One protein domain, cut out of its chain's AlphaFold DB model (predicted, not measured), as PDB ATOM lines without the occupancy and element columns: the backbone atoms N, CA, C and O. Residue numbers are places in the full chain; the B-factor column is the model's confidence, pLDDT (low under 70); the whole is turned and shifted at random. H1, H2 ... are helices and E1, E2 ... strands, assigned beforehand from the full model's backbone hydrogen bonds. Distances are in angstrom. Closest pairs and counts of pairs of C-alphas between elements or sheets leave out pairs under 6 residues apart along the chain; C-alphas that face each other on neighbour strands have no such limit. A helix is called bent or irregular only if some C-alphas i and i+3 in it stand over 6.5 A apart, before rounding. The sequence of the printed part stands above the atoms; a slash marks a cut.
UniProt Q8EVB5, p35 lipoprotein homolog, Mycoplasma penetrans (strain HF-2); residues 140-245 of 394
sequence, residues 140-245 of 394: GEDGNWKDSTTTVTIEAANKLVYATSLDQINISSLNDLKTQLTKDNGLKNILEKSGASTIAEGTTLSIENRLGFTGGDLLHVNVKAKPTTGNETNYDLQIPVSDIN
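What this domain is: This is residues 140 to 245 of the 394 residues of the protein "p35 lipoprotein homolog" of Mycoplasma penetrans (strain HF-2) (UniProt Q8EVB5). A strongly twisted sheet built round the long hairpin of E5 and E6 has a bent helix on it: the second arm, H1b, crosses one face, while the first arm, H1a, turns away beyond the sheet's edge with the short strand E2 beside it. Edge strands E3 and E4 line one side of E5, E1 lines E6, and residues 140 to 158 make a long stretch with no named element. The printed part has 106 residues with one named helix and six named strands, in the order E1, E2, H1, E3, E4, E5, E6; under half of the residues are in these elements, and the class is mixed, helices and strands. The branched sheet has E1 and E6 parallel and its other neighbour pairs antiparallel. The whole is compact, with a radius of gyration of the C-alphas of 13.3 A and spans of 37 by 34 by 23 A.

Where its parts are: Begin at C-alpha 140 at (186.706, 216.090, 186.654) and go on to E1, residues 159 to 161, and E2, residues 169 to 171. Helix H1, residues 174 to 193, was assigned as one helix by its hydrogen bonds but is bent, with C-alphas 181 and 184 8.8 A apart. Its arm H1a is residues 174 to 181, 10.8 A long. Its arm H1b, residues 184 to 193, 15.0 A long, is irregular, with C-alphas 184 and 187 8.5 A apart; it ends at C-alpha 193 at (184.895, 213.533, 212.561). Then come E3, residues 204 to 207, E4, residues 212 to 214, E5, residues 218 to 226, 24.9 A long, and E6, residues 233 to 240, 22.2 A long, ending at C-alpha 240 at (185.698, 224.491, 202.572).

How they stand to each other: Look first at E4, E5 and E6, a meander, each strand the antiparallel neighbour of the one before: N 212 and O 220 are 3.1 A apart, N 221 and O 237 2.9 A. E3 and E4 lie on one side of E5, E6 on the other side; across the antiparallel pair E3 and E5, N 206 and O 224 are within hydrogen-bond range at 3.0 A. E1 is parallel to E6, with N 160 and O 236 at 2.8 A. H1b is on this sheet at a height of 9.0 A, only just over E5 and E6 with 3 C-alphas on each, and runs across the strands. H1a, every O i to N i+4 pair within hydrogen-bond range, is about perpendicular to H1b at 75 degrees; H1b has 5 of 6. E2 pairs with no named strand; the closest C-alphas of E2 and H1a, Ile 171 and Leu 177, are 5.5 A apart.

The domain as a whole: The two farthest C-alphas, of Thr 149 and Ser 165, are 37.8 A apart. The printed part has no cut, and no link between named elements is long. Residues 215 to 216 have pLDDT under 70.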
ATOM      1  N   GLY A 140     187.610 215.860 187.773       77.75
ATOM      2  CA  GLY A 140     186.706 216.090 186.654       77.75
ATOM      3  C   GLY A 140     185.480 216.911 187.046       77.75
ATOM      4  O   GLY A 140     185.069 216.931 188.203       77.75
ATOM      5  N   GLU A 141     184.851 217.538 186.052       75.81
ATOM      6  CA  GLU A 141     183.616 218.328 186.219       75.81
ATOM      7  C   GLU A 141     182.424 217.505 186.738       75.81
ATOM      8  O   GLU A 141     181.484 218.045 187.311       75.81
ATOM      9  N   ASP A 142     182.464 216.184 186.568       73.94
ATOM     10  CA  ASP A 142     181.481 215.234 187.094       73.94
ATOM     11  C   ASP A 142     181.712 214.870 188.571       73.94
ATOM     12  O   ASP A 142     181.020 214.006 189.113       73.94
ATOM     13  N   GLY A 143     182.688 215.506 189.227       75.56
ATOM     14  CA  GLY A 143     182.992 215.300 190.639       75.56
ATOM     15  C   GLY A 143     183.682 213.967 190.937       75.56
ATOM     16  O   GLY A 143     183.509 213.428 192.034       75.56
ATOM     17  N   ASN A 144     184.412 213.423 189.956       81.12
ATOM     18  CA  ASN A 144     185.223 212.210 190.069       81.12
ATOM     19  C   ASN A 144     186.681 212.504 189.699       81.12
ATOM     20  O   ASN A 144     186.958 213.374 188.873       81.12
ATOM     21  N   TRP A 145     187.626 211.736 190.242       85.94
ATOM     22  CA  TRP A 145     189.026 211.819 189.820       85.94
ATOM     23  C   TRP A 145     189.262 210.919 188.625       85.94
ATOM     24  O   TRP A 145     189.094 209.702 188.723       85.94
ATOM     25  N   LYS A 146     189.642 211.504 187.492       86.00
ATOM     26  CA  LYS A 146     189.768 210.750 186.247       86.00
ATOM     27  C   LYS A 146     190.773 211.346 185.285       86.00
ATOM     28  O   LYS A 146     190.913 212.557 185.196       86.00
ATOM     29  N   ASP A 147     191.410 210.480 184.516       84.44
ATOM     30  CA  ASP A 147     192.143 210.840 183.306       84.44
ATOM     31  C   ASP A 147     191.541 210.105 182.095       84.44
ATOM     32  O   ASP A 147     190.424 209.591 182.156       84.44
ATOM     33  N   SER A 148     192.258 210.059 180.969       82.88
ATOM     34  CA  SER A 148     191.800 209.369 179.756       82.88
ATOM     35  C   SER A 148     191.674 207.844 179.889       82.88
ATOM     36  O   SER A 148     191.148 207.201 178.984       82.88
ATOM     37  N   THR A 149     192.192 207.248 180.962       85.75
ATOM     38  CA  THR A 149     192.349 205.793 181.141       85.75
ATOM     39  C   THR A 149     191.801 205.258 182.461       85.75
ATOM     40  O   THR A 149     191.441 204.085 182.536       85.75
ATOM     41  N   THR A 150     191.717 206.096 183.491       85.75
ATOM     42  CA  THR A 150     191.371 205.708 184.858       85.75
ATOM     43  C   THR A 150     190.263 206.605 185.388       85.75
ATOM     44  O   THR A 150     190.258 207.811 185.155       85.75
ATOM     45  N   THR A 151     189.314 206.032 186.127       88.31
ATOM     46  CA  THR A 151     188.282 206.775 186.859       88.31
ATOM     47  C   THR A 151     188.151 206.202 188.263       88.31
ATOM     48  O   THR A 151     187.937 205.002 188.429       88.31
ATOM     49  N   VAL A 152     188.272 207.065 189.268       87.25
ATOM     50  CA  VAL A 152     187.977 206.758 190.667       87.25
ATOM     51  C   VAL A 152     186.599 207.320 190.982       87.25
ATOM     52  O   VAL A 152     186.421 208.532 191.121       87.25
ATOM     53  N   THR A 153     185.626 206.420 191.085       85.44
ATOM     54  CA  THR A 153     184.270 206.748 191.525       85.44
ATOM     55  C   THR A 153     184.191 206.609 193.037       85.44
ATOM     56  O   THR A 153     184.539 205.562 193.586       85.44
ATOM     57  N   ILE A 154     183.714 207.656 193.704       88.75
ATOM     58  CA  ILE A 154     183.534 207.678 195.157       88.75
ATOM     59  C   ILE A 154     182.043 207.664 195.473       88.75
ATOM     60  O   ILE A 154     181.281 208.495 194.972       88.75
ATOM     61  N   GLU A 155     181.628 206.699 196.294       89.56
ATOM     62  CA  GLU A 155     180.244 206.580 196.752       89.56
ATOM     63  C   GLU A 155     179.806 207.833 197.514       89.56
ATOM     64  O   GLU A 155     180.592 208.436 198.242       89.56
ATOM     65  N   ALA A 156     178.530 208.211 197.394       88.62
ATOM     66  CA  ALA A 156     178.008 209.427 198.018       88.62
ATOM     67  C   ALA A 156     178.207 209.462 199.546       88.62
ATOM     68  O   ALA A 156     178.446 210.532 200.094       88.62
ATOM     69  N   ALA A 157     178.155 208.303 200.213       91.50
ATOM     70  CA  ALA A 157     178.397 208.180 201.653       91.50
ATOM     71  C   ALA A 157     179.861 208.449 202.057       91.50
ATOM     72  O   ALA A 157     180.124 208.748 203.214       91.50
ATOM     73  N   ASN A 158     180.798 208.376 201.107       93.50
ATOM     74  CA  ASN A 158     182.225 208.617 201.318       93.50
ATOM     75  C   ASN A 158     182.664 210.004 200.814       93.50
ATOM     76  O   ASN A 158     183.862 210.280 200.749       93.50
ATOM     77  N   LYS A 159     181.711 210.874 200.451       92.62
ATOM     78  CA  LYS A 159     181.954 212.296 200.179       92.62
ATOM     79  C   LYS A 159     181.695 213.089 201.453       92.62
ATOM     80  O   LYS A 159     180.544 213.310 201.824       92.62
ATOM     81  N   LEU A 160     182.769 213.453 202.141       94.50
ATOM     82  CA  LEU A 160     182.752 213.936 203.516       94.50
ATOM     83  C   LEU A 160     183.194 215.393 203.551       94.50
ATOM     84  O   LEU A 160     184.319 215.712 203.169       94.50
ATOM     85  N   VAL A 161     182.316 216.275 204.026       94.06
ATOM     86  CA  VAL A 161     182.658 217.684 204.240       94.06
ATOM     87  C   VAL A 161     183.487 217.800 205.511       94.06
ATOM     88  O   VAL A 161     183.123 217.221 206.534       94.06
ATOM     89  N   TYR A 162     184.592 218.542 205.442       95.12
ATOM     90  CA  TYR A 162     185.460 218.805 206.583       95.12
ATOM     91  C   TYR A 162     184.635 219.311 207.768       95.12
ATOM     92  O   TYR A 162     183.897 220.290 207.667       95.12
ATOM     93  N   ALA A 163     184.713 218.584 208.880       92.25
ATOM     94  CA  ALA A 163     183.810 218.802 209.995       92.25
ATOM     95  C   ALA A 163     183.975 220.197 210.613       92.25
ATOM     96  O   ALA A 163     185.072 220.600 210.995       92.25
ATOM     97  N   THR A 164     182.859 220.874 210.877       87.94
ATOM     98  CA  THR A 164     182.848 222.180 211.559       87.94
ATOM     99  C   THR A 164     183.402 222.127 212.990       87.94
ATOM    100  O   THR A 164     183.729 223.170 213.549       87.94
ATOM    101  N   SER A 165     183.557 220.932 213.573       88.94
ATOM    102  CA  SER A 165     184.188 220.699 214.882       88.94
ATOM    103  C   SER A 165     185.723 220.619 214.853       88.94
ATOM    104  O   SER A 165     186.345 220.492 215.910       88.94
ATOM    105  N   LEU A 166     186.338 220.620 213.669       91.88
ATOM    106  CA  LEU A 166     187.790 220.666 213.479       91.88
ATOM    107  C   LEU A 166     188.267 222.116 213.367       91.88
ATOM    108  O   LEU A 166     187.516 222.960 212.898       91.88
ATOM    109  N   ASP A 167     189.496 222.422 213.765       92.31
ATOM    110  CA  ASP A 167     190.047 223.778 213.634       92.31
ATOM    111  C   ASP A 167     190.362 224.138 212.172       92.31
ATOM    112  O   ASP A 167     190.556 223.255 211.337       92.31
ATOM    113  N   GLN A 168     190.454 225.440 211.868       94.00
ATOM    114  CA  GLN A 168     190.992 225.887 210.578       94.00
ATOM    115  C   GLN A 168     192.451 225.419 210.421       94.00
ATOM    116  O   GLN A 168     193.235 225.400 211.373       94.00
ATOM    117  N   ILE A 169     192.831 225.078 209.194       95.19
ATOM    118  CA  ILE A 169     194.145 224.571 208.822       95.19
ATOM    119  C   ILE A 169     195.027 225.744 208.393       95.19
ATOM    120  O   ILE A 169     194.852 226.318 207.319       95.19
ATOM    121  N   ASN A 170     196.024 226.076 209.211       96.06
ATOM    122  CA  ASN A 170     197.053 227.039 208.829       96.06
ATOM    123  C   ASN A 170     198.121 226.342 207.980       96.06
ATOM    124  O   ASN A 170     198.687 225.332 208.399       96.06
ATOM    125  N   ILE A 171     198.403 226.888 206.800       96.69
ATOM    126  CA  ILE A 171     199.377 226.352 205.848       96.69
ATOM    127  C   ILE A 171     200.337 227.450 205.406       96.69
ATOM    128  O   ILE A 171     199.945 228.594 205.240       96.69
ATOM    129  N   SER A 172     201.588 227.108 205.139       96.50
ATOM    130  CA  SER A 172     202.570 228.002 204.504       96.50
ATOM    131  C   SER A 172     202.621 227.839 202.980       96.50
ATOM    132  O   SER A 172     203.155 228.679 202.259       96.50
ATOM    133  N   SER A 173     202.078 226.731 202.470       94.88
ATOM    134  CA  SER A 173     201.995 226.395 201.049       94.88
ATOM    135  C   SER A 173     201.027 225.231 200.826       94.88
ATOM    136  O   SER A 173     200.601 224.574 201.775       94.88
ATOM    137  N   LEU A 174     200.723 224.896 199.571       92.25
ATOM    138  CA  LEU A 174     199.913 223.709 199.288       92.25
ATOM    139  C   LEU A 174     200.612 222.407 199.698       92.25
ATOM    140  O   LEU A 174     199.951 221.480 200.151       92.25
ATOM    141  N   ASN A 175     201.935 222.294 199.584       93.50
ATOM    142  CA  ASN A 175     202.630 221.112 200.109       93.50
ATOM    143  C   ASN A 175     202.506 221.013 201.641       93.50
ATOM    144  O   ASN A 175     202.355 219.919 202.185       93.50
ATOM    145  N   ASP A 176     202.507 222.150 202.338       96.00
ATOM    146  CA  ASP A 176     202.247 222.171 203.778       96.00
ATOM    147  C   ASP A 176     200.819 221.712 204.095       96.00
ATOM    148  O   ASP A 176     200.643 220.911 205.002       96.00
ATOM    149  N   LEU A 177     199.812 222.052 203.277       95.19
ATOM    150  CA  LEU A 177     198.466 221.472 203.418       95.19
ATOM    151  C   LEU A 177     198.502 219.935 203.442       95.19
ATOM    152  O   LEU A 177     197.895 219.318 204.315       95.19
ATOM    153  N   LYS A 178     199.249 219.299 202.530       93.50
ATOM    154  CA  LYS A 178     199.395 217.832 202.517       93.50
ATOM    155  C   LYS A 178     200.034 217.315 203.806       93.50
ATOM    156  O   LYS A 178     199.612 216.286 204.339       93.50
ATOM    157  N   THR A 179     201.018 218.048 204.319       94.31
ATOM    158  CA  THR A 179     201.685 217.747 205.590       94.31
ATOM    159  C   THR A 179     200.705 217.864 206.757       94.31
ATOM    160  O   THR A 179     200.569 216.912 207.517       94.31
ATOM    161  N   GLN A 180     199.952 218.964 206.866       95.31
ATOM    162  CA  GLN A 180     198.970 219.175 207.934       95.31
ATOM    163  C   GLN A 180     197.861 218.117 207.924       95.31
ATOM    164  O   GLN A 180     197.491 217.609 208.979       95.31
ATOM    165  N   LEU A 181     197.370 217.726 206.744       95.38
ATOM    166  CA  LEU A 181     196.346 216.686 206.625       95.38
ATOM    167  C   LEU A 181     196.846 215.309 207.088       95.38
ATOM    168  O   LEU A 181     196.079 214.531 207.649       95.38
ATOM    169  N   THR A 182     198.121 214.991 206.853       92.06
ATOM    170  CA  THR A 182     198.700 213.661 207.128       92.06
ATOM    171  C   THR A 182     199.387 213.544 208.490       92.06
ATOM    172  O   THR A 182     199.575 212.430 208.983       92.06
ATOM    173  N   LYS A 183     199.745 214.670 209.110       91.06
ATOM    174  CA  LYS A 183     200.453 214.737 210.390       91.06
ATOM    175  C   LYS A 183     199.679 214.031 211.509       91.06
ATOM    176  O   LYS A 183     198.470 214.182 211.614       91.06
ATOM    177  N   ASP A 184     200.385 213.276 212.353       84.94
ATOM    178  CA  ASP A 184     199.863 212.662 213.587       84.94
ATOM    179  C   ASP A 184     198.572 211.829 213.407       84.94
ATOM    180  O   ASP A 184     197.658 211.888 214.225       84.94
ATOM    181  N   ASN A 185     198.483 211.033 212.330       79.00
ATOM    182  CA  ASN A 185     197.263 210.309 211.922       79.00
ATOM    183  C   ASN A 185     196.063 211.230 211.613       79.00
ATOM    184  O   ASN A 185     194.907 210.805 211.708       79.00
ATOM    185  N   GLY A 186     196.334 212.473 211.205       89.31
ATOM    186  CA  GLY A 186     195.352 213.527 210.959       89.31
ATOM    187  C   GLY A 186     194.214 213.083 210.050       89.31
ATOM    188  O   GLY A 186     193.054 213.236 210.422       89.31
ATOM    189  N   LEU A 187     194.526 212.423 208.928       95.62
ATOM    190  CA  LEU A 187     193.522 211.928 207.980       95.62
ATOM    191  C   LEU A 187     192.471 211.033 208.641       95.62
ATOM    192  O   LEU A 187     191.291 211.177 208.342       95.62
ATOM    193  N   LYS A 188     192.868 210.137 209.553       95.88
ATOM    194  CA  LYS A 188     191.915 209.244 210.226       95.88
ATOM    195  C   LYS A 188     190.921 210.055 211.054       95.88
ATOM    196  O   LYS A 188     189.717 209.928 210.861       95.88
ATOM    197  N   ASN A 189     191.438 210.910 211.935       95.12
ATOM    198  CA  ASN A 189     190.618 211.742 212.813       95.12
ATOM    199  C   ASN A 189     189.736 212.719 212.021       95.12
ATOM    200  O   ASN A 189     188.575 212.910 212.366       95.12
ATOM    201  N   ILE A 190     190.269 213.313 210.949       97.00
ATOM    202  CA  ILE A 190     189.514 214.211 210.070       97.00
ATOM    203  C   ILE A 190     188.351 213.459 209.425       97.00
ATOM    204  O   ILE A 190     187.218 213.921 209.520       97.00
ATOM    205  N   LEU A 191     188.609 212.303 208.805       97.50
ATOM    206  CA  LEU A 191     187.577 211.516 208.126       97.50
ATOM    207  C   LEU A 191     186.492 211.052 209.103       97.50
ATOM    208  O   LEU A 191     185.313 211.248 208.826       97.50
ATOM    209  N   GLU A 192     186.867 210.500 210.261       96.44
ATOM    210  CA  GLU A 192     185.912 210.032 211.278       96.44
ATOM    211  C   GLU A 192     185.059 211.182 211.835       96.44
ATOM    212  O   GLU A 192     183.838 211.056 211.919       96.44
ATOM    213  N   LYS A 193     185.658 212.342 212.143       95.75
ATOM    214  CA  LYS A 193     184.895 213.533 212.561       95.75
ATOM    215  C   LYS A 193     184.002 214.096 211.458       95.75
ATOM    216  O   LYS A 193     182.981 214.702 211.768       95.75
ATOM    217  N   SER A 194     184.385 213.898 210.200       95.50
ATOM    218  CA  SER A 194     183.626 214.319 209.015       95.50
ATOM    219  C   SER A 194     182.549 213.304 208.605       95.50
ATOM    220  O   SER A 194     181.886 213.498 207.590       95.50
ATOM    221  N   GLY A 195     182.357 212.232 209.384       95.19
ATOM    222  CA  GLY A 195     181.262 211.272 209.214       95.19
ATOM    223  C   GLY A 195     181.661 209.916 208.632       95.19
ATOM    224  O   GLY A 195     180.784 209.075 208.425       95.19
ATOM    225  N   ALA A 196     182.952 209.655 208.389       95.81
ATOM    226  CA  ALA A 196     183.395 208.306 208.053       95.81
ATOM    227  C   ALA A 196     183.072 207.341 209.202       95.81
ATOM    228  O   ALA A 196     183.205 207.675 210.383       95.81
ATOM    229  N   SER A 197     182.711 206.105 208.854       93.12
ATOM    230  CA  SER A 197     182.680 205.025 209.843       93.12
ATOM    231  C   SER A 197     184.066 204.827 210.458       93.12
ATOM    232  O   SER A 197     185.077 205.119 209.818       93.12
ATOM    233  N   THR A 198     184.115 204.294 211.682       93.75
ATOM    234  CA  THR A 198     185.377 204.044 212.391       93.75
ATOM    235  C   THR A 198     186.357 203.270 211.513       93.75
ATOM    236  O   THR A 198     186.087 202.147 211.079       93.75
ATOM    237  N   ILE A 199     187.516 203.873 211.268       93.81
ATOM    238  CA  ILE A 199     188.567 203.334 210.419       93.81
ATOM    239  C   ILE A 199     189.419 202.390 211.268       93.81
ATOM    240  O   ILE A 199     190.009 202.784 212.280       93.81
ATOM    241  N   ALA A 200     189.500 201.126 210.848       92.44
ATOM    242  CA  ALA A 200     190.223 200.086 211.574       92.44
ATOM    243  C   ALA A 200     191.689 200.473 211.837       92.44
ATOM    244  O   ALA A 200     192.354 201.082 210.991       92.44
ATOM    245  N   GLU A 201     192.211 200.102 213.007       90.62
ATOM    246  CA  GLU A 201     193.632 200.275 213.320       90.62
ATOM    247  C   GLU A 201     194.519 199.534 212.308       90.62
ATOM    248  O   GLU A 201     194.150 198.484 211.785       90.62
ATOM    249  N   GLY A 202     195.682 200.109 211.992       89.75
ATOM    250  CA  GLY A 202     196.584 199.581 210.962       89.75
ATOM    251  C   GLY A 202     196.174 199.894 209.514       89.75
ATOM    252  O   GLY A 202     196.941 199.597 208.597       89.75
ATOM    253  N   THR A 203     195.015 200.528 209.285       95.00
ATOM    254  CA  THR A 203     194.642 201.052 207.961       95.00
ATOM    255  C   THR A 203     195.621 202.137 207.527       95.00
ATOM    256  O   THR A 203     195.820 203.125 208.231       95.00
ATOM    257  N   THR A 204     196.214 201.972 206.345       95.31
ATOM    258  CA  THR A 204     197.061 203.000 205.733       95.31
ATOM    259  C   THR A 204     196.177 203.997 204.989       95.31
ATOM    260  O   THR A 204     195.357 203.588 204.167       95.31
ATOM    261  N   LEU A 205     196.348 205.289 205.274       95.38
ATOM    262  CA  LEU A 205     195.658 206.387 204.594       95.38
ATOM    263  C   LEU A 205     196.655 207.158 203.723       95.38
ATOM    264  O   LEU A 205     197.700 207.584 204.214       95.38
ATOM    265  N   SER A 206     196.336 207.339 202.443       92.25
ATOM    266  CA  SER A 206     197.178 208.055 201.476       92.25
ATOM    267  C   SER A 206     196.364 209.032 200.631       92.25
ATOM    268  O   SER A 206     195.193 208.806 200.342       92.25
ATOM    269  N   ILE A 207     197.001 210.127 200.217       91.81
ATOM    270  CA  ILE A 207     196.437 211.092 199.263       91.81
ATOM    271  C   ILE A 207     197.017 210.788 197.879       91.81
ATOM    272  O   ILE A 207     198.235 210.906 197.691       91.81
ATOM    273  N   GLU A 208     196.160 210.421 196.923       82.38
ATOM    274  CA  GLU A 208     196.561 209.838 195.625       82.38
ATOM    275  C   GLU A 208     196.184 210.686 194.397       82.38
ATOM    276  O   GLU A 208     196.266 210.228 193.259       82.38
ATOM    277  N   ASN A 209     195.780 211.937 194.597       79.75
ATOM    278  CA  ASN A 209     195.233 212.789 193.542       79.75
ATOM    279  C   ASN A 209     195.862 214.185 193.479       79.75
ATOM    280  O   ASN A 209     196.531 214.642 194.408       79.75
ATOM    281  N   ARG A 210     195.569 214.891 192.380       85.12
ATOM    282  CA  ARG A 210     195.707 216.350 192.307       85.12
ATOM    283  C   ARG A 210     194.565 217.008 193.076       85.12
ATOM    284  O   ARG A 210     193.452 216.478 193.074       85.12
ATOM    285  N   LEU A 211     194.811 218.179 193.658       85.88
ATOM    286  CA  LEU A 211     193.750 218.993 194.262       85.88
ATOM    287  C   LEU A 211     192.636 219.279 193.247       85.88
ATOM    288  O   LEU A 211     192.918 219.698 192.121       85.88
ATOM    289  N   GLY A 212     191.390 219.049 193.654       85.25
ATOM    290  CA  GLY A 212     190.204 219.459 192.908       85.25
ATOM    291  C   GLY A 212     189.618 220.731 193.498       85.25
ATOM    292  O   GLY A 212     189.468 220.813 194.708       85.25
ATOM    293  N   PHE A 213     189.283 221.711 192.665       81.75
ATOM    294  CA  PHE A 213     188.587 222.920 193.104       81.75
ATOM    295  C   PHE A 213     187.214 222.954 192.447       81.75
ATOM    296  O   PHE A 213     187.125 222.850 191.224       81.75
ATOM    297  N   THR A 214     186.163 223.127 193.246       78.06
ATOM    298  CA  THR A 214     184.785 223.248 192.750       78.06
ATOM    299  C   THR A 214     184.251 224.619 193.112       78.06
ATOM    300  O   THR A 214     184.168 224.952 194.291       78.06
ATOM    301  N   GLY A 215     183.934 225.437 192.104       66.75
ATOM    302  CA  GLY A 215     183.337 226.765 192.294       66.75
ATOM    303  C   GLY A 215     184.211 227.796 193.019       66.75
ATOM    304  O   GLY A 215     183.818 228.947 193.090       66.75
ATOM    305  N   GLY A 216     185.398 227.412 193.504       66.75
ATOM    306  CA  GLY A 216     186.250 228.252 194.349       66.75
ATOM    307  C   GLY A 216     186.020 228.063 195.851       66.75
ATOM    308  O   GLY A 216     186.862 228.522 196.614       66.75
ATOM    309  N   ASP A 217     184.976 227.331 196.253       84.12
ATOM    310  CA  ASP A 217     184.525 227.230 197.650       84.12
ATOM    311  C   ASP A 217     184.896 225.913 198.334       84.12
ATOM    312  O   ASP A 217     185.079 225.873 199.551       84.12
ATOM    313  N   LEU A 218     185.047 224.836 197.557       90.06
ATOM    314  CA  LEU A 218     185.480 223.530 198.050       90.06
ATOM    315  C   LEU A 218     186.792 223.085 197.413       90.06
ATOM    316  O   LEU A 218     186.961 223.099 196.188       90.06
ATOM    317  N   LEU A 219     187.672 222.588 198.273       92.38
ATOM    318  CA  LEU A 219     188.857 221.832 197.926       92.38
ATOM    319  C   LEU A 219     188.603 220.338 198.135       92.38
ATOM    320  O   LEU A 219     188.338 219.890 199.245       92.38
ATOM    321  N   HIS A 220     188.740 219.558 197.072       92.38
ATOM    322  CA  HIS A 220     188.540 218.115 197.074       92.38
ATOM    323  C   HIS A 220     189.872 217.368 197.168       92.38
ATOM    324  O   HIS A 220     190.793 217.583 196.364       92.38
ATOM    325  N   VAL A 221     189.949 216.432 198.114       93.19
ATOM    326  CA  VAL A 221     191.103 215.556 198.346       93.19
ATOM    327  C   VAL A 221     190.638 214.100 198.364       93.19
ATOM    328  O   VAL A 221     189.875 213.705 199.241       93.19
ATOM    329  N   ASN A 222     191.128 213.281 197.429       92.19
ATOM    330  CA  ASN A 222     190.884 211.844 197.451       92.19
ATOM    331  C   ASN A 222     191.833 211.173 198.451       92.19
ATOM    332  O   ASN A 222     193.051 211.125 198.249       92.19
ATOM    333  N   VAL A 223     191.256 210.627 199.516       94.06
ATOM    334  CA  VAL A 223     191.968 209.854 200.525       94.06
ATOM    335  C   VAL A 223     191.660 208.380 200.325       94.06
ATOM    336  O   VAL A 223     190.538 207.923 200.547       94.06
ATOM    337  N   LYS A 224     192.679 207.612 199.953       93.62
ATOM    338  CA  LYS A 224     192.586 206.165 199.853       93.62
ATOM    339  C   LYS A 224     192.870 205.523 201.202       93.62
ATOM    340  O   LYS A 224     193.920 205.741 201.802       93.62
ATOM    341  N   ALA A 225     191.944 204.688 201.651       95.50
ATOM    342  CA  ALA A 225     192.071 203.842 202.821       95.50
ATOM    343  C   ALA A 225     192.334 202.398 202.410       95.50
ATOM    344  O   ALA A 225     191.514 201.755 201.750       95.50
ATOM    345  N   LYS A 226     193.485 201.882 202.837       95.81
ATOM    346  CA  LYS A 226     193.911 200.507 202.610       95.81
ATOM    347  C   LYS A 226     193.994 199.760 203.942       95.81
ATOM    348  O   LYS A 226     194.991 199.913 204.657       95.81
ATOM    349  N   PRO A 227     192.958 198.988 204.313       94.19
ATOM    350  CA  PRO A 227     192.993 198.199 205.534       94.19
ATOM    351  C   PRO A 227     193.967 197.023 205.390       94.19
ATOM    352  O   PRO A 227     194.316 196.610 204.283       94.19
ATOM    353  N   THR A 228     194.401 196.450 206.516       92.88
ATOM    354  CA  THR A 228     195.236 195.234 206.510       92.88
ATOM    355  C   THR A 228     194.480 194.031 205.938       92.88
ATOM    356  O   THR A 228     195.074 193.166 205.297       92.88
ATOM    357  N   THR A 229     193.165 193.983 206.156       88.69
ATOM    358  CA  THR A 229     192.246 192.975 205.622       88.69
ATOM    359  C   THR A 229     190.965 193.654 205.131       88.69
ATOM    360  O   THR A 229     190.472 194.586 205.760       88.69
ATOM    361  N   GLY A 230     190.413 193.190 204.008       87.81
ATOM    362  CA  GLY A 230     189.205 193.763 203.401       87.81
ATOM    363  C   GLY A 230     189.483 194.618 202.164       87.81
ATOM    364  O   GLY A 230     190.575 194.579 201.598       87.81
ATOM    365  N   ASN A 231     188.459 195.351 201.725       91.50
ATOM    366  CA  ASN A 231     188.499 196.135 200.493       91.50
ATOM    367  C   ASN A 231     189.041 197.547 200.740       91.50
ATOM    368  O   ASN A 231     188.774 198.159 201.775       91.50
ATOM    369  N   GLU A 232     189.768 198.073 199.758       94.00
ATOM    370  CA  GLU A 232     190.180 199.477 199.743       94.00
ATOM    371  C   GLU A 232     188.948 200.382 199.588       94.00
ATOM    372  O   GLU A 232     187.990 200.035 198.898       94.00
ATOM    373  N   THR A 233     188.971 201.546 200.234       93.75
ATOM    374  CA  THR A 233     187.909 202.560 200.145       93.75
ATOM    375  C   THR A 233     188.526 203.895 199.762       93.75
ATOM    376  O   THR A 233     189.596 204.236 200.256       93.75
ATOM    377  N   ASN A 234     187.869 204.652 198.889       93.12
ATOM    378  CA  ASN A 234     188.251 206.028 198.580       93.12
ATOM    379  C   ASN A 234     187.259 206.979 199.248       93.12
ATOM    380  O   ASN A 234     186.051 206.739 199.185       93.12
ATOM    381  N   TYR A 235     187.774 208.044 199.852       94.44
ATOM    382  CA  TYR A 235     186.995 209.131 200.431       94.44
ATOM    383  C   TYR A 235     187.277 210.427 199.673       94.44
ATOM    384  O   TYR A 235     188.433 210.748 199.418       94.44
ATOM    385  N   ASP A 236     186.233 211.183 199.349       94.00
ATOM    386  CA  ASP A 236     186.348 212.575 198.906       94.00
ATOM    387  C   ASP A 236     186.251 213.451 200.151       94.00
ATOM    388  O   ASP A 236     185.154 213.666 200.668       94.00
ATOM    389  N   LEU A 237     187.393 213.906 200.660       95.31
ATOM    390  CA  LEU A 237     187.423 214.921 201.700       95.31
ATOM    391  C   LEU A 237     187.228 216.296 201.051       95.31
ATOM    392  O   LEU A 237     188.111 216.786 200.344       95.31
ATOM    393  N   GLN A 238     186.079 216.907 201.326       94.62
ATOM    394  CA  GLN A 238     185.650 218.201 200.803       94.62
ATOM    395  C   GLN A 238     185.912 219.275 201.856       94.62
ATOM    396  O   GLN A 238     185.165 219.407 202.821       94.62
ATOM    397  N   ILE A 239     186.994 220.025 201.697       95.69
ATOM    398  CA  ILE A 239     187.412 221.063 202.637       95.69
ATOM    399  C   ILE A 239     186.890 222.406 202.125       95.69
ATOM    400  O   ILE A 239     187.323 222.832 201.050       95.69
ATOM    401  N   PRO A 240     185.988 223.092 202.847       94.81
ATOM    402  CA  PRO A 240     185.698 224.491 202.572       94.81
ATOM    403  C   PRO A 240     186.984 225.302 202.524       94.81
ATOM    404  O   PRO A 240     187.826 225.197 203.409       94.81
ATOM    405  N   VAL A 241     187.167 226.131 201.504       94.00
ATOM    406  CA  VAL A 241     188.409 226.910 201.381       94.00
ATOM    407  C   VAL A 241     188.581 227.890 202.541       94.00
ATOM    408  O   VAL A 241     189.711 228.202 202.897       94.00
ATOM    409  N   SER A 242     187.480 228.303 203.179       94.75
ATOM    410  CA  SER A 242     187.494 229.113 204.399       94.75
ATOM    411  C   SER A 242     187.967 228.357 205.643       94.75
ATOM    412  O   SER A 242     188.271 228.981 206.655       94.75
ATOM    413  N   ASP A 243     188.103 227.029 205.590       96.31
ATOM    414  CA  ASP A 243     188.818 226.247 206.605       96.31
ATOM    415  C   ASP A 243     190.338 226.295 206.441       96.31
ATOM    416  O   ASP A 243     191.047 225.653 207.209       96.31
ATOM    417  N   ILE A 244     190.866 227.034 205.465       95.69
ATOM    418  CA  ILE A 244     192.297 227.113 205.183       95.69
ATOM    419  C   ILE A 244     192.766 228.558 205.356       95.69
ATOM    420  O   ILE A 244     192.162 229.490 204.835       95.69
ATOM    421  N   ASN A 245     193.893 228.743 206.040       95.88
ATOM    422  CA  ASN A 245     194.570 230.032 206.155       95.88
ATOM    423  C   ASN A 245     195.992 229.913 205.620       95.88
ATOM    424  O   ASN A 245     196.675 228.925 205.890       95.88
TER     425      ASN A 245